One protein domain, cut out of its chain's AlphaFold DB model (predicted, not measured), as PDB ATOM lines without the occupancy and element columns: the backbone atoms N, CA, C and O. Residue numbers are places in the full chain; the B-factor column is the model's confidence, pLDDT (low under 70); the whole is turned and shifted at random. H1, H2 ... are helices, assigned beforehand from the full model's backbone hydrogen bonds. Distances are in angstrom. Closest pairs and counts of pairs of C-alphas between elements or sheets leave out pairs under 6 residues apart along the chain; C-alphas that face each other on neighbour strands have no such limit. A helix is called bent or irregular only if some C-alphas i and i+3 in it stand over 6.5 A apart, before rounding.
ATOM      1  N   THR A  11      -2.179 -30.015 -44.136       88.44
ATOM      2  CA  THR A  11      -2.111 -29.388 -45.471       88.44
ATOM      3  C   THR A  11      -1.683 -30.410 -46.519       88.44
ATOM      4  O   THR A  11      -1.087 -31.430 -46.177       88.44
ATOM      5  N   VAL A  12      -1.931 -30.139 -47.806       88.94
ATOM      6  CA  VAL A  12      -1.454 -31.003 -48.905       88.94
ATOM      7  C   VAL A  12       0.069 -31.144 -48.854       88.94
ATOM      8  O   VAL A  12       0.586 -32.246 -48.995       88.94
ATOM      9  N   ARG A  13       0.792 -30.055 -48.566       90.38
ATOM     10  CA  ARG A  13       2.246 -30.076 -48.364       90.38
ATOM     11  C   ARG A  13       2.644 -30.991 -47.208       90.38
ATOM     12  O   ARG A  13       3.532 -31.819 -47.391       90.38
ATOM     13  N   GLY A  14       1.989 -30.862 -46.054       90.44
ATOM     14  CA  GLY A  14       2.233 -31.718 -44.892       90.44
ATOM     15  C   GLY A  14       1.969 -33.196 -45.188       90.44
ATOM     16  O   GLY A  14       2.770 -34.046 -44.805       90.44
ATOM     17  N   LEU A  15       0.909 -33.506 -45.941       91.81
ATOM     18  CA  LEU A  15       0.583 -34.869 -46.369       91.81
ATOM     19  C   LEU A  15       1.629 -35.437 -47.335       91.81
ATOM     20  O   LEU A  15       2.151 -36.519 -47.085       91.81
ATOM     21  N   VAL A  16       1.993 -34.706 -48.396       93.19
ATOM     22  CA  VAL A  16       3.022 -35.146 -49.360       93.19
ATOM     23  C   VAL A  16       4.369 -35.352 -48.669       93.19
ATOM     24  O   VAL A  16       5.033 -36.364 -48.905       93.19
ATOM     25  N   ALA A  17       4.763 -34.414 -47.801       94.38
ATOM     26  CA  ALA A  17       5.985 -34.515 -47.011       94.38
ATOM     27  C   ALA A  17       5.976 -35.773 -46.139       94.38
ATOM     28  O   ALA A  17       6.927 -36.551 -46.184       94.38
ATOM     29  N   SER A  18       4.886 -36.002 -45.406       94.38
ATOM     30  CA  SER A  18       4.780 -37.109 -44.453       94.38
ATOM     31  C   SER A  18       4.687 -38.469 -45.134       94.38
ATOM     32  O   SER A  18       5.313 -39.406 -44.660       94.38
ATOM     33  N   LEU A  19       3.977 -38.589 -46.259       96.25
ATOM     34  CA  LEU A  19       3.902 -39.843 -47.019       96.25
ATOM     35  C   LEU A  19       5.243 -40.183 -47.680       96.25
ATOM     36  O   LEU A  19       5.687 -41.324 -47.609       96.25
ATOM     37  N   THR A  20       5.931 -39.191 -48.257       97.19
ATOM     38  CA  THR A  20       7.281 -39.402 -48.813       97.19
ATOM     39  C   THR A  20       8.263 -39.793 -47.706       97.19
ATOM     40  O   THR A  20       9.066 -40.706 -47.877       97.19
ATOM     41  N   PHE A  21       8.167 -39.142 -46.543       96.50
ATOM     42  CA  PHE A  21       8.970 -39.476 -45.372       96.50
ATOM     43  C   PHE A  21       8.657 -40.884 -44.844       96.50
ATOM     44  O   PHE A  21       9.580 -41.641 -44.561       96.50
ATOM     45  N   ALA A  22       7.380 -41.265 -44.765       94.69
ATOM     46  CA  ALA A  22       6.945 -42.597 -44.353       94.69
ATOM     47  C   ALA A  22       7.461 -43.682 -45.298       94.69
ATOM     48  O   ALA A  22       8.029 -44.663 -44.830       94.69
ATOM     49  N   GLY A  23       7.357 -43.474 -46.614       95.38
ATOM     50  CA  GLY A  23       7.969 -44.369 -47.595       95.38
ATOM     51  C   GLY A  23       9.471 -44.520 -47.353       95.38
ATOM     52  O   GLY A  23       9.978 -45.635 -47.322       95.38
ATOM     53  N   GLY A  24      10.185 -43.421 -47.093       96.12
ATOM     54  CA  GLY A  24      11.610 -43.479 -46.761       96.12
ATOM     55  C   GLY A  24      11.917 -44.264 -45.483       96.12
ATOM     56  O   GLY A  24      12.847 -45.067 -45.457       96.12
ATOM     57  N   ALA A  25      11.107 -44.071 -44.443       94.62
ATOM     58  CA  ALA A  25      11.248 -44.772 -43.177       94.62
ATOM     59  C   ALA A  25      11.006 -46.281 -43.309       94.62
ATOM     60  O   ALA A  25      11.759 -47.060 -42.735       94.62
ATOM     61  N   LEU A  26      10.005 -46.684 -44.096       92.62
ATOM     62  CA  LEU A  26       9.698 -48.088 -44.375       92.62
ATOM     63  C   LEU A  26      10.863 -48.789 -45.082       92.62
ATOM     64  O   LEU A  26      11.331 -49.812 -44.595       92.62
ATOM     65  N   HIS A  27      11.394 -48.205 -46.164       93.94
ATOM     66  CA  HIS A  27      12.546 -48.785 -46.865       93.94
ATOM     67  C   HIS A  27      13.786 -48.866 -45.966       93.94
ATOM     68  O   HIS A  27      14.511 -49.856 -45.999       93.94
ATOM     69  N   PHE A  28      14.031 -47.836 -45.149       91.12
ATOM     70  CA  PHE A  28      15.164 -47.828 -44.224       91.12
ATOM     71  C   PHE A  28      15.020 -48.882 -43.118       91.12
ATOM     72  O   PHE A  28      16.009 -49.504 -42.743       91.12
ATOM     73  N   ALA A  29      13.801 -49.095 -42.616       86.12
ATOM     74  CA  ALA A  29      13.510 -50.062 -41.565       86.12
ATOM     75  C   ALA A  29      13.766 -51.511 -42.001       86.12
ATOM     76  O   ALA A  29      14.357 -52.268 -41.239       86.12
ATOM     77  N   VAL A  30      13.373 -51.884 -43.224       84.06
ATOM     78  CA  VAL A  30      13.515 -53.268 -43.722       84.06
ATOM     79  C   VAL A  30      14.871 -53.546 -44.373       84.06
ATOM     80  O   VAL A  30      15.229 -54.699 -44.601       84.06
ATOM     81  N   ALA A  31      15.646 -52.500 -44.677       84.81
ATOM     82  CA  ALA A  31      16.933 -52.623 -45.356       84.81
ATOM     83  C   ALA A  31      17.928 -53.588 -44.677       84.81
ATOM     84  O   ALA A  31      18.594 -54.320 -45.412       84.81
ATOM     85  N   PRO A  32      18.058 -53.643 -43.332       77.38
ATOM     86  CA  PRO A  32      18.934 -54.610 -42.676       77.38
ATOM     87  C   PRO A  32      18.533 -56.060 -42.953       77.38
ATOM     88  O   PRO A  32      19.394 -56.848 -43.334       77.38
ATOM     89  N   GLY A  33      17.246 -56.400 -42.841       65.44
ATOM     90  CA  GLY A  33      16.769 -57.753 -43.140       65.44
ATOM     91  C   GLY A  33      16.934 -58.103 -44.615       65.44
ATOM     92  O   GLY A  33      17.559 -59.105 -44.940       65.44
ATOM     93  N   ARG A  34      16.571 -57.185 -45.522       69.62
ATOM     94  CA  ARG A  34      16.766 -57.389 -46.970       69.62
ATOM     95  C   ARG A  34      18.240 -57.528 -47.347       69.62
ATOM     96  O   ARG A  34      18.570 -58.123 -48.367       69.62
ATOM     97  N   SER A  35      19.145 -56.976 -46.535       70.44
ATOM     98  CA  SER A  35      20.586 -57.147 -46.718       70.44
ATOM     99  C   SER A  35      21.097 -58.530 -46.310       70.44
ATOM    100  O   SER A  35      22.167 -58.914 -46.788       70.44
ATOM    101  N   ALA A  36      20.363 -59.253 -45.458       63.78
ATOM    102  CA  ALA A  36      20.649 -60.644 -45.127       63.78
ATOM    103  C   ALA A  36      20.355 -61.547 -46.335       63.78
ATOM    104  O   ALA A  36      21.235 -62.300 -46.736       63.78
ATOM    105  N   ASP A  37      19.200 -61.360 -46.986       61.91
ATOM    106  CA  ASP A  37      18.827 -62.103 -48.199       61.91
ATOM    107  C   ASP A  37      19.720 -61.735 -49.392       61.91
ATOM    108  O   ASP A  37      20.310 -62.582 -50.064       61.91
ATOM    109  N   TRP A  38      19.837 -60.435 -49.678       75.00
ATOM    110  CA  TRP A  38      20.679 -59.932 -50.751       75.00
ATOM    111  C   TRP A  38      21.254 -58.564 -50.396       75.00
ATOM    112  O   TRP A  38      20.618 -57.515 -50.522       75.00
ATOM    113  N   ARG A  39      22.538 -58.552 -50.022       75.38
ATOM    114  CA  ARG A  39      23.253 -57.344 -49.561       75.38
ATOM    115  C   ARG A  39      23.066 -56.119 -50.461       75.38
ATOM    116  O   ARG A  39      22.991 -55.004 -49.950       75.38
ATOM    117  N   ALA A  40      23.007 -56.296 -51.783       80.25
ATOM    118  CA  ALA A  40      22.843 -55.173 -52.704       80.25
ATOM    119  C   ALA A  40      21.437 -54.552 -52.638       80.25
ATOM    120  O   ALA A  40      21.330 -53.328 -52.691       80.25
ATOM    121  N   GLU A  41      20.382 -55.353 -52.459       80.31
ATOM    122  CA  GLU A  41      19.015 -54.851 -52.262       80.31
ATOM    123  C   GLU A  41      18.918 -54.042 -50.976       80.31
ATOM    124  O   GLU A  41      18.485 -52.892 -51.017       80.31
ATOM    125  N   GLY A  42      19.427 -54.574 -49.862       81.50
ATOM    126  CA  GLY A  42      19.461 -53.840 -48.598       81.50
ATOM    127  C   GLY A  42      20.185 -52.488 -48.701       81.50
ATOM    128  O   GLY A  42      19.680 -51.475 -48.216       81.50
ATOM    129  N   ILE A  43      21.326 -52.420 -49.402       90.44
ATOM    130  CA  ILE A  43      22.052 -51.154 -49.631       90.44
ATOM    131  C   ILE A  43      21.219 -50.170 -50.464       90.44
ATOM    132  O   ILE A  43      21.156 -48.982 -50.133       90.44
ATOM    133  N   VAL A  44      20.580 -50.642 -51.538       92.31
ATOM    134  CA  VAL A  44      19.730 -49.805 -52.399       92.31
ATOM    135  C   VAL A  44      18.529 -49.274 -51.617       92.31
ATOM    136  O   VAL A  44      18.249 -48.077 -51.677       92.31
ATOM    137  N   LEU A  45      17.866 -50.125 -50.832       91.38
ATOM    138  CA  LEU A  45      16.731 -49.756 -49.986       91.38
ATOM    139  C   LEU A  45      17.118 -48.748 -48.904       91.38
ATOM    140  O   LEU A  45      16.429 -47.739 -48.743       91.38
ATOM    141  N   ALA A  46      18.250 -48.946 -48.224       94.25
ATOM    142  CA  ALA A  46      18.770 -47.979 -47.260       94.25
ATOM    143  C   ALA A  46      19.055 -46.623 -47.926       94.25
ATOM    144  O   ALA A  46      18.677 -45.574 -47.399       94.25
ATOM    145  N   GLY A  47      19.680 -46.637 -49.109       97.06
ATOM    146  CA  GLY A  47      19.975 -45.433 -49.884       97.06
ATOM    147  C   GLY A  47      18.713 -44.675 -50.301       97.06
ATOM    148  O   GLY A  47      18.601 -43.474 -50.041       97.06
ATOM    149  N   ILE A  48      17.738 -45.372 -50.893       95.81
ATOM    150  CA  ILE A  48      16.433 -44.802 -51.264       95.81
ATOM    151  C   ILE A  48      15.719 -44.266 -50.020       95.81
ATOM    152  O   ILE A  48      15.222 -43.139 -50.044       95.81
ATOM    153  N   GLY A  49      15.731 -45.026 -48.923       96.06
ATOM    154  CA  GLY A  49      15.131 -44.651 -47.649       96.06
ATOM    155  C   GLY A  49      15.652 -43.313 -47.132       96.06
ATOM    156  O   GLY A  49      14.876 -42.378 -46.921       96.06
ATOM    157  N   VAL A  50      16.976 -43.167 -47.026       97.19
ATOM    158  CA  VAL A  50      17.624 -41.921 -46.583       97.19
ATOM    159  C   VAL A  50      17.290 -40.745 -47.503       97.19
ATOM    160  O   VAL A  50      16.988 -39.648 -47.023       97.19
ATOM    161  N   ILE A  51      17.303 -40.955 -48.821       97.81
ATOM    162  CA  ILE A  51      16.979 -39.901 -49.790       97.81
ATOM    163  C   ILE A  51      15.515 -39.462 -49.639       97.81
ATOM    164  O   ILE A  51      15.238 -38.261 -49.595       97.81
ATOM    165  N   MET A  52      14.576 -40.401 -49.516       97.88
ATOM    166  CA  MET A  52      13.152 -40.102 -49.338       97.88
ATOM    167  C   MET A  52      12.873 -39.378 -48.015       97.88
ATOM    168  O   MET A  52      12.110 -38.410 -48.011       97.88
ATOM    169  N   LEU A  53      13.537 -39.761 -46.919       96.62
ATOM    170  CA  LEU A  53      13.465 -39.049 -45.636       96.62
ATOM    171  C   LEU A  53      13.917 -37.586 -45.789       96.62
ATOM    172  O   LEU A  53      13.217 -36.659 -45.367       96.62
ATOM    173  N   ALA A  54      15.054 -37.359 -46.454       97.25
ATOM    174  CA  ALA A  54      15.591 -36.019 -46.687       97.25
ATOM    175  C   ALA A  54      14.690 -35.170 -47.603       97.25
ATOM    176  O   ALA A  54      14.486 -33.975 -47.351       97.25
ATOM    177  N   VAL A  55      14.126 -35.771 -48.655       97.50
ATOM    178  CA  VAL A  55      13.199 -35.099 -49.576       97.50
ATOM    179  C   VAL A  55      11.879 -34.772 -48.881       97.50
ATOM    180  O   VAL A  55      11.436 -33.627 -48.969       97.50
ATOM    181  N   GLY A  56      11.291 -35.707 -48.129       95.94
ATOM    182  CA  GLY A  56      10.070 -35.480 -47.349       95.94
ATOM    183  C   GLY A  56      10.223 -34.315 -46.367       95.94
ATOM    184  O   GLY A  56       9.433 -33.367 -46.394       95.94
ATOM    185  N   ALA A  57      11.314 -34.299 -45.595       95.00
ATOM    186  CA  ALA A  57      11.636 -33.183 -44.704       95.00
ATOM    187  C   ALA A  57      11.841 -31.860 -45.470       95.00
ATOM    188  O   ALA A  57      11.374 -30.800 -45.046       95.00
ATOM    189  N   SER A  58      12.491 -31.901 -46.637       95.50
ATOM    190  CA  SER A  58      12.705 -30.712 -47.471       95.50
ATOM    191  C   SER A  58      11.402 -30.153 -48.051       95.50
ATOM    192  O   SER A  58      11.261 -28.934 -48.134       95.50
ATOM    193  N   ILE A  59      10.425 -31.001 -48.393       93.06
ATOM    194  CA  ILE A  59       9.087 -30.573 -48.833       93.06
ATOM    195  C   ILE A  59       8.350 -29.851 -47.697       93.06
ATOM    196  O   ILE A  59       7.713 -28.826 -47.942       93.06
ATOM    197  N   ALA A  60       8.463 -30.313 -46.450       92.25
ATOM    198  CA  ALA A  60       7.862 -29.623 -45.304       92.25
ATOM    199  C   ALA A  60       8.512 -28.249 -45.039       92.25
ATOM    200  O   ALA A  60       7.833 -27.261 -44.747       92.25
ATOM    201  N   LEU A  61       9.841 -28.175 -45.159       92.06
ATOM    202  CA  LEU A  61      10.622 -27.036 -44.673       92.06
ATOM    203  C   LEU A  61      10.956 -25.987 -45.742       92.06
ATOM    204  O   LEU A  61      11.286 -24.858 -45.384       92.06
ATOM    205  N   ARG A  62      10.900 -26.323 -47.037       90.88
ATOM    206  CA  ARG A  62      11.387 -25.452 -48.120       90.88
ATOM    207  C   ARG A  62      10.350 -25.233 -49.219       90.88
ATOM    208  O   ARG A  62       9.697 -26.157 -49.703       90.88
ATOM    209  N   ALA A  63      10.245 -23.989 -49.682       84.69
ATOM    210  CA  ALA A  63       9.382 -23.615 -50.801       84.69
ATOM    211  C   ALA A  63      10.126 -23.828 -52.127       84.69
ATOM    212  O   ALA A  63      10.564 -22.874 -52.760       84.69
ATOM    213  N   SER A  64      10.330 -25.085 -52.530       87.81
ATOM    214  CA  SER A  64      10.994 -25.398 -53.800       87.81
ATOM    215  C   SER A  64      10.253 -26.474 -54.583       87.81
ATOM    216  O   SER A  64       9.983 -27.564 -54.074       87.81
ATOM    217  N   ARG A  65       9.968 -26.164 -55.855       88.94
ATOM    218  CA  ARG A  65       9.399 -27.115 -56.823       88.94
ATOM    219  C   ARG A  65      10.339 -28.284 -57.080       88.94
ATOM    220  O   ARG A  65       9.865 -29.380 -57.342       88.94
ATOM    221  N   THR A  66      11.649 -28.083 -56.943       92.00
ATOM    222  CA  THR A  66      12.649 -29.137 -57.136       92.00
ATOM    223  C   THR A  66      12.433 -30.303 -56.178       92.00
ATOM    224  O   THR A  66      12.522 -31.447 -56.605       92.00
ATOM    225  N   PHE A  67      12.093 -30.045 -54.909       93.19
ATOM    226  CA  PHE A  67      11.829 -31.130 -53.955       93.19
ATOM    227  C   PHE A  67      10.503 -31.840 -54.224       93.19
ATOM    228  O   PHE A  67      10.421 -33.041 -54.003       93.19
ATOM    229  N   LEU A  68       9.494 -31.134 -54.749       91.12
ATOM    230  CA  LEU A  68       8.260 -31.775 -55.208       91.12
ATOM    231  C   LEU A  68       8.532 -32.682 -56.412       91.12
ATOM    232  O   LEU A  68       8.130 -33.835 -56.379       91.12
ATOM    233  N   PHE A  69       9.286 -32.212 -57.412       94.69
ATOM    234  CA  PHE A  69       9.704 -33.040 -58.549       94.69
ATOM    235  C   PHE A  69      10.546 -34.243 -58.119       94.69
ATOM    236  O   PHE A  69      10.293 -35.351 -58.580       94.69
ATOM    237  N   ALA A  70      11.518 -34.048 -57.222       95.69
ATOM    238  CA  ALA A  70      12.327 -35.136 -56.683       95.69
ATOM    239  C   ALA A  70      11.462 -36.158 -55.930       95.69
ATOM    240  O   ALA A  70      11.614 -37.357 -56.138       95.69
ATOM    241  N   GLY A  71      10.512 -35.690 -55.114       94.94
ATOM    242  CA  GLY A  71       9.543 -36.543 -54.429       94.94
ATOM    243  C   GLY A  71       8.669 -37.326 -55.408       94.94
ATOM    244  O   GLY A  71       8.530 -38.537 -55.258       94.94
ATOM    245  N   SER A  72       8.129 -36.677 -56.444       95.19
ATOM    246  CA  SER A  72       7.355 -37.353 -57.492       95.19
ATOM    247  C   SER A  72       8.196 -38.397 -58.227       95.19
ATOM    248  O   SER A  72       7.740 -39.519 -58.410       95.19
ATOM    249  N   ALA A  73       9.435 -38.071 -58.604       97.12
ATOM    250  CA  ALA A  73      10.324 -38.998 -59.297       97.12
ATOM    251  C   ALA A  73      10.672 -40.224 -58.437       97.12
ATOM    252  O   ALA A  73      10.622 -41.343 -58.935       97.12
ATOM    253  N   LEU A  74      10.968 -40.031 -57.147       96.62
ATOM    254  CA  LEU A  74      11.264 -41.125 -56.217       96.62
ATOM    255  C   LEU A  74      10.054 -42.032 -55.996       96.62
ATOM    256  O   LEU A  74      10.178 -43.246 -56.109       96.62
ATOM    257  N   ASN A  75       8.876 -41.461 -55.730       97.56
ATOM    258  CA  ASN A  75       7.665 -42.261 -55.549       97.56
ATOM    259  C   ASN A  75       7.284 -42.996 -56.843       97.56
ATOM    260  O   ASN A  75       6.907 -44.161 -56.787       97.56
ATOM    261  N   ALA A  76       7.446 -42.368 -58.012       97.69
ATOM    262  CA  ALA A  76       7.244 -43.038 -59.295       97.69
ATOM    263  C   ALA A  76       8.237 -44.189 -59.508       97.69
ATOM    264  O   ALA A  76       7.825 -45.258 -59.945       97.69
ATOM    265  N   LEU A  77       9.514 -44.001 -59.159       96.12
ATOM    266  CA  LEU A  77      10.525 -45.058 -59.221       96.12
ATOM    267  C   LEU A  77      10.137 -46.243 -58.330       96.12
ATOM    268  O   LEU A  77      10.196 -47.375 -58.791       96.12
ATOM    269  N   VAL A  78       9.705 -45.986 -57.092       95.94
ATOM    270  CA  VAL A  78       9.246 -47.026 -56.155       95.94
ATOM    271  C   VAL A  78       8.041 -47.778 -56.720       95.94
ATOM    272  O   VAL A  78       8.044 -49.005 -56.737       95.94
ATOM    273  N   VAL A  79       7.038 -47.061 -57.238       96.62
ATOM    274  CA  VAL A  79       5.853 -47.669 -57.865       96.62
ATOM    275  C   VAL A  79       6.254 -48.541 -59.053       96.62
ATOM    276  O   VAL A  79       5.832 -49.688 -59.133       96.62
ATOM    277  N   VAL A  80       7.085 -48.023 -59.961       95.62
ATOM    278  CA  VAL A  80       7.536 -48.766 -61.145       95.62
ATOM    279  C   VAL A  80       8.359 -49.982 -60.739       95.62
ATOM    280  O   VAL A  80       8.113 -51.066 -61.255       95.62
ATOM    281  N   ALA A  81       9.295 -49.832 -59.802       91.50
ATOM    282  CA  ALA A  81      10.119 -50.933 -59.316       91.50
ATOM    283  C   ALA A  81       9.261 -52.041 -58.693       91.50
ATOM    284  O   ALA A  81       9.443 -53.207 -59.031       91.50
ATOM    285  N   LEU A  82       8.278 -51.682 -57.857       90.31
ATOM    286  CA  LEU A  82       7.346 -52.646 -57.278       90.31
ATOM    287  C   LEU A  82       6.508 -53.327 -58.360       90.31
ATOM    288  O   LEU A  82       6.509 -54.549 -58.433       90.31
ATOM    289  N   VAL A  83       5.863 -52.567 -59.247       91.19
ATOM    290  CA  VAL A  83       5.035 -53.142 -60.318       91.19
ATOM    291  C   VAL A  83       5.848 -54.090 -61.196       91.19
ATOM    292  O   VAL A  83       5.400 -55.204 -61.441       91.19
ATOM    293  N   VAL A  84       7.050 -53.694 -61.626       89.56
ATOM    294  CA  VAL A  84       7.934 -54.552 -62.429       89.56
ATOM    295  C   VAL A  84       8.329 -55.802 -61.647       89.56
ATOM    296  O   VAL A  84       8.090 -56.899 -62.140       89.56
ATOM    297  N   SER A  85       8.828 -55.661 -60.414       82.06
ATOM    298  CA  SER A  85       9.243 -56.814 -59.598       82.06
ATOM    299  C   SER A  85       8.121 -57.838 -59.395       82.06
ATOM    300  O   SER A  85       8.372 -59.036 -59.449       82.06
ATOM    301  N   ARG A  86       6.869 -57.384 -59.231       82.06
ATOM    302  CA  ARG A  86       5.713 -58.256 -58.957       82.06
ATOM    303  C   ARG A  86       5.001 -58.779 -60.198       82.06
ATOM    304  O   ARG A  86       4.174 -59.674 -60.077       82.06
ATOM    305  N   THR A  87       5.284 -58.238 -61.381       81.94
ATOM    306  CA  THR A  87       4.648 -58.691 -62.635       81.94
ATOM    307  C   THR A  87       5.603 -59.413 -63.571       81.94
ATOM    308  O   THR A  87       5.166 -60.264 -64.338       81.94
ATOM    309  N   ALA A  88       6.892 -59.085 -63.508       80.50
ATOM    310  CA  ALA A  88       7.921 -59.605 -64.397       80.50
ATOM    311  C   ALA A  88       9.109 -60.235 -63.647       80.50
ATOM    312  O   ALA A  88      10.044 -60.686 -64.300       80.50
ATOM    313  N   GLY A  89       9.081 -60.257 -62.309       75.56
ATOM    314  CA  GLY A  89      10.206 -60.697 -61.486       75.56
ATOM    315  C   GLY A  89      11.272 -59.615 -61.306       75.56
ATOM    316  O   GLY A  89      11.176 -58.503 -61.843       75.56
ATOM    317  N   TYR A  90      12.297 -59.913 -60.505       74.88
ATOM    318  CA  TYR A  90      13.403 -58.977 -60.315       74.88
ATOM    319  C   TYR A  90      14.212 -58.828 -61.618       74.88
ATOM    320  O   TYR A  90      14.620 -59.820 -62.212       74.88
ATOM    321  N   PRO A  91      14.524 -57.600 -62.067       78.81
ATOM    322  CA  PRO A  91      15.278 -57.407 -63.307       78.81
ATOM    323  C   PRO A  91      16.733 -57.887 -63.202       78.81
ATOM    324  O   PRO A  91      17.375 -58.145 -64.216       78.81
ATOM    325  N   VAL A  92      17.268 -57.945 -61.980       78.94
ATOM    326  CA  VAL A  92      18.632 -58.362 -61.646       78.94
ATOM    327  C   VAL A  92      18.656 -58.935 -60.230       78.94
ATOM    328  O   VAL A  92      17.848 -58.536 -59.394       78.94
ATOM    329  N   GLY A  93      19.637 -59.787 -59.942       72.06
ATOM    330  CA  GLY A  93      19.862 -60.343 -58.607       72.06
ATOM    331  C   GLY A  93      19.551 -61.841 -58.527       72.06
ATOM    332  O   GLY A  93      19.184 -62.439 -59.534       72.06
ATOM    333  N   PRO A  94      19.722 -62.450 -57.341       59.03
ATOM    334  CA  PRO A  94      19.535 -63.890 -57.134       59.03
ATOM    335  C   PRO A  94      18.089 -64.358 -57.361       59.03
ATOM    336  O   PRO A  94      17.860 -65.535 -57.607       59.03
ATOM    337  N   TRP A  95      17.132 -63.429 -57.337       63.81
ATOM    338  CA  TRP A  95      15.697 -63.675 -57.479       63.81
ATOM    339  C   TRP A  95      15.155 -63.327 -58.880       63.81
ATOM    340  O   TRP A  95      13.954 -63.095 -59.031       63.81
ATOM    341  N   SER A  96      16.013 -63.230 -59.907       69.62
ATOM    342  CA  SER A  96      15.596 -62.798 -61.255       69.62
ATOM    343  C   SER A  96      14.631 -63.753 -61.951       69.62
ATOM    344  O   SER A  96      13.831 -63.324 -62.777       69.62
ATOM    345  N   ASP A  97      14.687 -65.033 -61.589       60.41
ATOM    346  CA  ASP A  97      13.855 -66.087 -62.178       60.41
ATOM    347  C   ASP A  97      12.559 -66.321 -61.384       60.41
ATOM    348  O   ASP A  97      11.775 -67.216 -61.698       60.41
ATOM    349  N   THR A  98      12.317 -65.507 -60.354       58.25
ATOM    350  CA  THR A  98      11.161 -65.623 -59.462       58.25
ATOM    351  C   THR A  98      10.345 -64.339 -59.462       58.25
ATOM    352  O   THR A  98      10.889 -63.238 -59.356       58.25
ATOM    353  N   THR A  99       9.022 -64.482 -59.528       69.62
ATOM    354  CA  THR A  99       8.083 -63.373 -59.335       69.62
ATOM    355  C   THR A  99       7.611 -63.409 -57.886       69.62
ATOM    356  O   THR A  99       6.833 -64.298 -57.538       69.62
ATOM    357  N   PRO A 100       8.081 -62.509 -57.010       64.12
ATOM    358  CA  PRO A 100       7.747 -62.597 -55.601       64.12
ATOM    359  C   PRO A 100       6.332 -62.055 -55.347       64.12
ATOM    360  O   PRO A 100       5.855 -61.158 -56.051       64.12
ATOM    361  N   SER A 101       5.631 -62.618 -54.362       66.94
ATOM    362  CA  SER A 101       4.215 -62.318 -54.099       66.94
ATOM    363  C   SER A 101       4.035 -60.936 -53.471       66.94
ATOM    364  O   SER A 101       4.970 -60.352 -52.936       66.94
ATOM    365  N   MET A 102       2.853 -60.331 -53.583       71.94
ATOM    366  CA  MET A 102       2.629 -58.994 -53.027       71.94
ATOM    367  C   MET A 102       2.238 -59.085 -51.547       71.94
ATOM    368  O   MET A 102       1.068 -59.296 -51.232       71.94
ATOM    369  N   GLY A 103       3.215 -58.904 -50.660       70.31
ATOM    370  CA  GLY A 103       3.003 -58.900 -49.217       70.31
ATOM    371  C   GLY A 103       2.348 -57.611 -48.691       70.31
ATOM    372  O   GLY A 103       2.235 -56.602 -49.407       70.31
ATOM    373  N   PRO A 104       1.925 -57.597 -47.411       72.75
ATOM    374  CA  PRO A 104       1.368 -56.411 -46.753       72.75
ATOM    375  C   PRO A 104       2.308 -55.194 -46.776       72.75
ATOM    376  O   PRO A 104       1.843 -54.050 -46.878       72.75
ATOM    377  N   TYR A 105       3.623 -55.425 -46.713       82.62
ATOM    378  CA  TYR A 105       4.643 -54.384 -46.844       82.62
ATOM    379  C   TYR A 105       4.624 -53.742 -48.226       82.62
ATOM    380  O   TYR A 105       4.449 -52.527 -48.335       82.62
ATOM    381  N   GLU A 106       4.731 -54.541 -49.287       85.44
ATOM    382  CA  GLU A 106       4.709 -54.050 -50.661       85.44
ATOM    383  C   GLU A 106       3.414 -53.308 -50.978       85.44
ATOM    384  O   GLU A 106       3.450 -52.256 -51.618       85.44
ATOM    385  N   ALA A 107       2.274 -53.808 -50.490       86.44
ATOM    386  CA  ALA A 107       0.990 -53.132 -50.624       86.44
ATOM    387  C   ALA A 107       0.981 -51.767 -49.930       86.44
ATOM    388  O   ALA A 107       0.543 -50.774 -50.515       86.44
ATOM    389  N   THR A 108       1.521 -51.690 -48.714       88.88
ATOM    390  CA  THR A 108       1.608 -50.438 -47.956       88.88
ATOM    391  C   THR A 108       2.523 -49.434 -48.650       88.88
ATOM    392  O   THR A 108       2.124 -48.287 -48.859       88.88
ATOM    393  N   VAL A 109       3.720 -49.857 -49.066       92.75
ATOM    394  CA  VAL A 109       4.666 -49.000 -49.796       92.75
ATOM    395  C   VAL A 109       4.057 -48.527 -51.112       92.75
ATOM    396  O   VAL A 109       4.148 -47.339 -51.423       92.75
ATOM    397  N   LEU A 110       3.381 -49.409 -51.856       94.44
ATOM    398  CA  LEU A 110       2.716 -49.044 -53.103       94.44
ATOM    399  C   LEU A 110       1.621 -48.002 -52.866       94.44
ATOM    400  O   LEU A 110       1.599 -46.983 -53.552       94.44
ATOM    401  N   VAL A 111       0.735 -48.213 -51.888       94.75
ATOM    402  CA  VAL A 111      -0.348 -47.268 -51.568       94.75
ATOM    403  C   VAL A 111       0.222 -45.919 -51.139       94.75
ATOM    404  O   VAL A 111      -0.183 -44.885 -51.673       94.75
ATOM    405  N   VAL A 112       1.194 -45.912 -50.224       95.25
ATOM    406  CA  VAL A 112       1.853 -44.683 -49.760       95.25
ATOM    407  C   VAL A 112       2.503 -43.948 -50.932       95.25
ATOM    408  O   VAL A 112       2.290 -42.742 -51.081       95.25
ATOM    409  N   ALA A 113       3.234 -44.659 -51.794       97.19
ATOM    410  CA  ALA A 113       3.918 -44.071 -52.938       97.19
ATOM    411  C   ALA A 113       2.938 -43.549 -53.999       97.19
ATOM    412  O   ALA A 113       3.126 -42.443 -54.501       97.19
ATOM    413  N   VAL A 114       1.860 -44.278 -54.304       97.75
ATOM    414  CA  VAL A 114       0.823 -43.846 -55.257       97.75
ATOM    415  C   VAL A 114       0.092 -42.606 -54.749       97.75
ATOM    416  O   VAL A 114      -0.091 -41.654 -55.507       97.75
ATOM    417  N   VAL A 115      -0.289 -42.566 -53.469       97.00
ATOM    418  CA  VAL A 115      -0.963 -41.395 -52.887       97.00
ATOM    419  C   VAL A 115      -0.010 -40.198 -52.838       97.00
ATOM    420  O   VAL A 115      -0.390 -39.098 -53.244       97.00
ATOM    421  N   ALA A 116       1.244 -40.393 -52.415       96.06
ATOM    422  CA  ALA A 116       2.262 -39.341 -52.435       96.06
ATOM    423  C   ALA A 116       2.513 -38.818 -53.859       96.06
ATOM    424  O   ALA A 116       2.600 -37.606 -54.077       96.06
ATOM    425  N   LEU A 117       2.585 -39.716 -54.844       96.69
ATOM    426  CA  LEU A 117       2.754 -39.380 -56.253       96.69
ATOM    427  C   LEU A 117       1.558 -38.581 -56.781       96.69
ATOM    428  O   LEU A 117       1.751 -37.508 -57.341       96.69
ATOM    429  N   ALA A 118       0.327 -39.036 -56.548       95.50
ATOM    430  CA  ALA A 118      -0.878 -38.340 -56.993       95.50
ATOM    431  C   ALA A 118      -0.985 -36.930 -56.388       95.50
ATOM    432  O   ALA A 118      -1.217 -35.955 -57.108       95.50
ATOM    433  N   LEU A 119      -0.750 -36.800 -55.079       93.19
ATOM    434  CA  LEU A 119      -0.778 -35.509 -54.392       93.19
ATOM    435  C   LEU A 119       0.350 -34.583 -54.859       93.19
ATOM    436  O   LEU A 119       0.119 -33.390 -55.046       93.19
ATOM    437  N   SER A 120       1.558 -35.112 -55.079       91.50
ATOM    438  CA  SER A 120       2.696 -34.321 -55.567       91.50
ATOM    439  C   SER A 120       2.511 -33.863 -57.015       91.50
ATOM    440  O   SER A 120       2.790 -32.706 -57.318       91.50
ATOM    441  N   LEU A 121       1.960 -34.703 -57.895       92.00
ATOM    442  CA  LEU A 121       1.610 -34.314 -59.263       92.00
ATOM    443  C   LEU A 121       0.489 -33.267 -59.275       92.00
ATOM    444  O   LEU A 121       0.614 -32.253 -59.959       92.00
ATOM    445  N   GLY A 122      -0.556 -33.438 -58.458       89.56
ATOM    446  CA  GLY A 122      -1.599 -32.421 -58.287       89.56
ATOM    447  C   GLY A 122      -1.043 -31.092 -57.758       89.56
ATOM    448  O   GLY A 122      -1.412 -30.019 -58.236       89.56
ATOM    449  N   ALA A 123      -0.088 -31.154 -56.827       87.94
ATOM    450  CA  ALA A 123       0.640 -29.997 -56.307       87.94
ATOM    451  C   ALA A 123       1.544 -29.322 -57.354       87.94
ATOM    452  O   ALA A 123       1.759 -28.116 -57.291       87.94
ATOM    453  N   LEU A 124       2.089 -30.084 -58.307       88.81
ATOM    454  CA  LEU A 124       2.923 -29.561 -59.390       88.81
ATOM    455  C   LEU A 124       2.099 -28.907 -60.505       88.81
ATOM    456  O   LEU A 124       2.597 -27.969 -61.129       88.81
ATOM    457  N   VAL A 125       0.876 -29.391 -60.742       87.62
ATOM    458  CA  VAL A 125      -0.085 -28.813 -61.699       87.62
ATOM    459  C   VAL A 125      -0.769 -27.564 -61.129       87.62
ATOM    460  O   VAL A 125      -1.096 -26.649 -61.879       87.62
ATOM    461  N   SER A 126      -0.960 -27.502 -59.810       81.44
ATOM    462  CA  SER A 126      -1.472 -26.318 -59.112       81.44
ATOM    463  C   SER A 126      -0.365 -25.318 -58.751       81.44
ATOM    464  O   SER A 126       0.833 -25.593 -58.874       81.44
ATOM    465  N   ASP A 127      -0.758 -24.120 -58.308       73.25
ATOM    466  CA  ASP A 127       0.194 -23.168 -57.743       73.25
ATOM    467  C   ASP A 127       0.661 -23.636 -56.364       73.25
ATOM    468  O   ASP A 127      -0.135 -23.854 -55.451       73.25
ATOM    469  N   VAL A 128       1.980 -23.731 -56.196       67.38
ATOM    470  CA  VAL A 128       2.672 -24.246 -54.995       67.38
ATOM    471  C   VAL A 128       2.367 -23.425 -53.731       67.38
ATOM    472  O   VAL A 128       2.655 -23.849 -52.612       67.38
ATOM    473  N   GLU A 129       1.788 -22.241 -53.897       69.06
ATOM    474  CA  GLU A 129       1.321 -21.385 -52.808       69.06
ATOM    475  C   GLU A 129       0.014 -21.903 -52.179       69.06
ATOM    476  O   GLU A 129      -0.235 -21.673 -50.997       69.06
ATOM    477  N   HIS A 130      -0.782 -22.685 -52.919       73.62
ATOM    478  CA  HIS A 130      -2.089 -23.192 -52.484       73.62
ATOM    479  C   HIS A 130      -2.022 -24.528 -51.731       73.62
ATOM    480  O   HIS A 130      -2.999 -24.935 -51.107       73.62
ATOM    481  N   ILE A 131      -0.874 -25.214 -51.743       79.75
ATOM    482  CA  ILE A 131      -0.718 -26.529 -51.094       79.75
ATOM    483  C   ILE A 131      -0.366 -26.441 -49.600       79.75
ATOM    484  O   ILE A 131      -0.341 -27.463 -48.916       79.75
ATOM    485  N   GLY A 132      -0.099 -25.236 -49.089       82.25
ATOM    486  CA  GLY A 132       0.245 -24.974 -47.689       82.25
ATOM    487  C   GLY A 132       1.571 -24.228 -47.521       82.25
ATOM    488  O   GLY A 132       2.468 -24.314 -48.365       82.25
ATOM    489  N   GLN A 133       1.700 -23.496 -46.408       84.75
ATOM    490  CA  GLN A 133       2.915 -22.741 -46.089       84.75
ATOM    491  C   GLN A 133       4.047 -23.656 -45.612       84.75
ATOM    492  O   GLN A 133       3.825 -24.730 -45.054       84.75
ATOM    493  N   VAL A 134       5.278 -23.198 -45.819       85.69
ATOM    494  CA  VAL A 134       6.500 -23.916 -45.439       85.69
ATOM    495  C   VAL A 134       6.945 -23.590 -44.020       85.69
ATOM    496  O   VAL A 134       6.573 -22.559 -43.461       85.69
ATOM    497  N   GLY A 135       7.789 -24.455 -43.465       85.75
ATOM    498  CA  GLY A 135       8.486 -24.223 -42.202       85.75
ATOM    499  C   GLY A 135       8.050 -25.169 -41.088       85.75
ATOM    500  O   GLY A 135       7.307 -26.126 -41.310       85.75
ATOM    501  N   TRP A 136       8.534 -24.880 -39.881       85.75
ATOM    502  CA  TRP A 136       8.295 -25.642 -38.651       85.75
ATOM    503  C   TRP A 136       6.883 -25.406 -38.107       85.75
ATOM    504  O   TRP A 136       6.689 -24.824 -37.042       85.75
ATOM    505  N   ARG A 137       5.881 -25.807 -38.888       86.38
ATOM    506  CA  ARG A 137       4.466 -25.662 -38.547       86.38
ATOM    507  C   ARG A 137       3.898 -27.005 -38.115       86.38
ATOM    508  O   ARG A 137       4.302 -28.049 -38.631       86.38
ATOM    509  N   PHE A 138       2.957 -26.973 -37.178       84.69
ATOM    510  CA  PHE A 138       2.374 -28.182 -36.605       84.69
ATOM    511  C   PHE A 138       1.758 -29.076 -37.690       84.69
ATOM    512  O   PHE A 138       2.045 -30.261 -37.738       84.69
ATOM    513  N   GLU A 139       1.028 -28.502 -38.640       85.25
ATOM    514  CA  GLU A 139       0.386 -29.213 -39.751       85.25
ATOM    515  C   GLU A 139       1.359 -29.901 -40.731       85.25
ATOM    516  O   GLU A 139       0.947 -30.791 -41.474       85.25
ATOM    517  N   ASN A 140       2.634 -29.492 -40.748       85.38
ATOM    518  CA  ASN A 140       3.671 -30.087 -41.596       85.38
ATOM    519  C   ASN A 140       4.475 -31.150 -40.841       85.38
ATOM    520  O   ASN A 140       4.874 -32.149 -41.429       85.38
ATOM    521  N   ILE A 141       4.739 -30.917 -39.550       86.81
ATOM    522  CA  ILE A 141       5.628 -31.758 -38.739       86.81
ATOM    523  C   ILE A 141       4.858 -32.835 -37.976       86.81
ATOM    524  O   ILE A 141       5.376 -33.934 -37.814       86.81
ATOM    525  N   ALA A 142       3.632 -32.561 -37.524       85.81
ATOM    526  CA  ALA A 142       2.868 -33.489 -36.692       85.81
ATOM    527  C   ALA A 142       2.654 -34.862 -37.351       85.81
ATOM    528  O   ALA A 142       2.935 -35.858 -36.687       85.81
ATOM    529  N   PRO A 143       2.250 -34.979 -38.634       84.94
ATOM    530  CA  PRO A 143       2.063 -36.300 -39.230       84.94
ATOM    531  C   PRO A 143       3.401 -37.034 -39.431       84.94
ATOM    532  O   PRO A 143       3.475 -38.243 -39.245       84.94
ATOM    533  N   MET A 144       4.485 -36.306 -39.709       86.44
ATOM    534  CA  MET A 144       5.837 -36.867 -39.816       86.44
ATOM    535  C   MET A 144       6.366 -37.357 -38.457       86.44
ATOM    536  O   MET A 144       7.004 -38.404 -38.368       86.44
ATOM    537  N   ALA A 145       6.060 -36.633 -37.378       86.19
ATOM    538  CA  ALA A 145       6.389 -37.033 -36.015       86.19
ATOM    539  C   ALA A 145       5.620 -38.292 -35.590       86.19
ATOM    540  O   ALA A 145       6.200 -39.155 -34.941       86.19
ATOM    541  N   VAL A 146       4.352 -38.435 -35.996       86.00
ATOM    542  CA  VAL A 146       3.573 -39.665 -35.766       86.00
ATOM    543  C   VAL A 146       4.251 -40.867 -36.423       86.00
ATOM    544  O   VAL A 146       4.408 -41.893 -35.769       86.00
ATOM    545  N   VAL A 147       4.717 -40.725 -37.670       85.75
ATOM    546  CA  VAL A 147       5.487 -41.778 -38.354       85.75
ATOM    547  C   VAL A 147       6.734 -42.134 -37.542       85.75
ATOM    548  O   VAL A 147       6.933 -43.297 -37.217       85.75
ATOM    549  N   LEU A 148       7.536 -41.141 -37.147       86.06
ATOM    550  CA  LEU A 148       8.762 -41.367 -36.371       86.06
ATOM    551  C   LEU A 148       8.522 -42.063 -35.027       86.06
ATOM    552  O   LEU A 148       9.311 -42.920 -34.642       86.06
ATOM    553  N   VAL A 149       7.455 -41.699 -34.315       86.50
ATOM    554  CA  VAL A 149       7.107 -42.297 -33.016       86.50
ATOM    555  C   VAL A 149       6.569 -43.719 -33.176       86.50
ATOM    556  O   VAL A 149       6.807 -44.553 -32.309       86.50
ATOM    557  N   ALA A 150       5.874 -44.015 -34.276       81.81
ATOM    558  CA  ALA A 150       5.366 -45.354 -34.554       81.81
ATOM    559  C   ALA A 150       6.477 -46.338 -34.971       81.81
ATOM    560  O   ALA A 150       6.349 -47.531 -34.706       81.81
ATOM    561  N   LEU A 151       7.572 -45.853 -35.577       79.00
ATOM    562  CA  LEU A 151       8.631 -46.703 -36.139       79.00
ATOM    563  C   LEU A 151       9.239 -47.705 -35.145       79.00
ATOM    564  O   LEU A 151       9.289 -48.875 -35.503       79.00
ATOM    565  N   PRO A 152       9.676 -47.339 -33.921       74.75
ATOM    566  CA  PRO A 152      10.300 -48.299 -33.008       74.75
ATOM    567  C   PRO A 152       9.389 -49.465 -32.620       74.75
ATOM    568  O   PRO A 152       9.856 -50.591 -32.536       74.75
ATOM    569  N   GLY A 153       8.096 -49.206 -32.396       66.19
ATOM    570  CA  GLY A 153       7.135 -50.270 -32.089       66.19
ATOM    571  C   GLY A 153       6.803 -51.114 -33.313       66.19
ATOM    572  O   GLY A 153       6.571 -52.307 -33.195       66.19
ATOM    573  N   PHE A 154       6.815 -50.497 -34.492       71.81
ATOM    574  CA  PHE A 154       6.579 -51.163 -35.761       71.81
ATOM    575  C   PHE A 154       7.719 -52.107 -36.164       71.81
ATOM    576  O   PHE A 154       7.446 -53.232 -36.567       71.81
ATOM    577  N   VAL A 155       8.984 -51.697 -36.008       68.75
ATOM    578  CA  VAL A 155      10.147 -52.532 -36.378       68.75
ATOM    579  C   VAL A 155      10.326 -53.768 -35.499       68.75
ATOM    580  O   VAL A 155      11.117 -54.629 -35.841       68.75
ATOM    581  N   THR A 156       9.617 -53.857 -34.373       62.78
ATOM    582  CA  THR A 156       9.609 -55.046 -33.508       62.78
ATOM    583  C   THR A 156       8.406 -55.954 -33.756       62.78
ATOM    584  O   THR A 156       8.157 -56.863 -32.969       62.78
ATOM    585  N   THR A 157       7.578 -55.651 -34.759       62.44
ATOM    586  CA  THR A 157       6.424 -56.490 -35.107       62.44
ATOM    587  C   THR A 157       6.810 -57.539 -36.136       62.44
ATOM    588  O   THR A 157       7.630 -57.259 -37.008       62.44
ATOM    589  N   GLN A 158       6.115 -58.680 -36.113       60.09
ATOM    590  CA  GLN A 158       6.233 -59.713 -37.150       60.09
ATOM    591  C   GLN A 158       6.048 -59.143 -38.559       60.09
ATOM    592  O   GLN A 158       6.732 -59.552 -39.478       60.09
ATOM    593  N   TRP A 159       5.209 -58.116 -38.725       66.94
ATOM    594  CA  TRP A 159       5.036 -57.438 -40.010       66.94
ATOM    595  C   TRP A 159       6.354 -56.883 -40.573       66.94
ATOM    596  O   TRP A 159       6.574 -56.921 -41.782       66.94
ATOM    597  N   ALA A 160       7.219 -56.323 -39.718       62.31
ATOM    598  CA  ALA A 160       8.505 -55.774 -40.138       62.31
ATOM    599  C   ALA A 160       9.541 -56.873 -40.394       62.31
ATOM    600  O   ALA A 160      10.342 -56.717 -41.315       62.31
ATOM    601  N   ASP A 161       9.486 -57.963 -39.628       63.31
ATOM    602  CA  ASP A 161      10.309 -59.155 -39.845       63.31
ATOM    603  C   ASP A 161       9.943 -59.827 -41.182       63.31
ATOM    604  O   ASP A 161      10.809 -60.038 -42.027       63.31
ATOM    605  N   ASP A 162       8.651 -60.021 -41.455       60.94
ATOM    606  CA  ASP A 162       8.128 -60.531 -42.729       60.94
ATOM    607  C   ASP A 162       8.563 -59.654 -43.911       60.94
ATOM    608  O   ASP A 162       8.968 -60.138 -44.969       60.94
ATOM    609  N   ALA A 163       8.495 -58.333 -43.731       64.75
ATOM    610  CA  ALA A 163       8.898 -57.360 -44.738       64.75
ATOM    611  C   ALA A 163      10.407 -57.366 -45.014       64.75
ATOM    612  O   ALA A 163      10.847 -56.971 -46.104       64.75
TER     613      ALA A 163
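What this domain is: This is residues 11 to 163 of the 356 residues of the protein "Unannotated protein" of freshwater metagenome (UniProt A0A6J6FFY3). Four long helices, H1 to H4, stand side by side as a ring in an up-and-down bundle, and a fifth, H5, packs on the outside of H1. The short H6 sits at one end, against H1 and H4. The printed part has 153 residues with six named helices, H1 to H6 in order along the chain, and no named strand; its class is all helix. It is compact, with a radius of gyration of the C-alphas of 15.6 A and spans of 47 by 32 by 21 A.

How they stand to each other: Start with H1, residues 12 to 37, the hub, which touches four other helices. It touches H2, residues 39 to 61, at a shallow tilt of 16 degrees, opposite ways; look at the C-alphas of Gly 24 and Gly 49, the closest, 3.8 A apart. Residues 52 to 59 of H2 touch H3, residues 65 to 88, opposite ways at 32 degrees, a shallow tilt only just short of steep; the closest C-alphas, Ile 59 and Phe 67, are 5.8 A apart. H3 touches H4, residues 104 to 125, opposite ways at 37 degrees, only just a steep tilt, with C-alphas 75 and 113 closest at 4.9 A. H1 and H2, H2 and H3, and H3 and H4 are helical hairpins. H4 also touches H1, where the closest C-alphas, Val 16 and Ala 116, are 5.3 A apart. Residues 13 to 25 of H1 touch H5, residues 138 to 154, the same way at a shallow tilt of 21 degrees; C-alphas 14 and 140 are closest, 3.9 A apart. H6, residues 158 to 163, touches residues 29 to 33 of H1, about perpendicular at 86 degrees, with C-alphas 30 and 163 closest at 6.3 A. H2 and H4 are apart. Every O i to N i+4 pair is within hydrogen-bond range in H2, H3, H4 and H6, against 20 of 22 in H1 and 9 of 13 in H5.

Where its parts are: Find C-alpha 12 at (-1.454, -31.003, -48.905); from there H1 runs 37.1 A, with a kink of 41 degrees near residue 31, and is irregular, C-alphas 29 and 32 being 7.2 A apart. H2 spans 33.2 A, H3 33.4 A and H4 31.4 A. H5 starts at (2.374, -28.182, -36.605), spans 23.4 A and is only just irregular, C-alphas 140 and 143 being 6.8 A apart. H6 ends at C-alpha 163, (8.898, -57.360, -44.738).

The domain as a whole: The C-alphas farthest apart, Asp 97 and Arg 137, are 47.8 A apart. The printed part has no cut. The links at residues 89 to 103 and 126 to 137 are long. Look for pLDDT under 70 at residues 33 to 34, 36 to 37, 94 to 101, 128 to 129, 153 and 155 to 163.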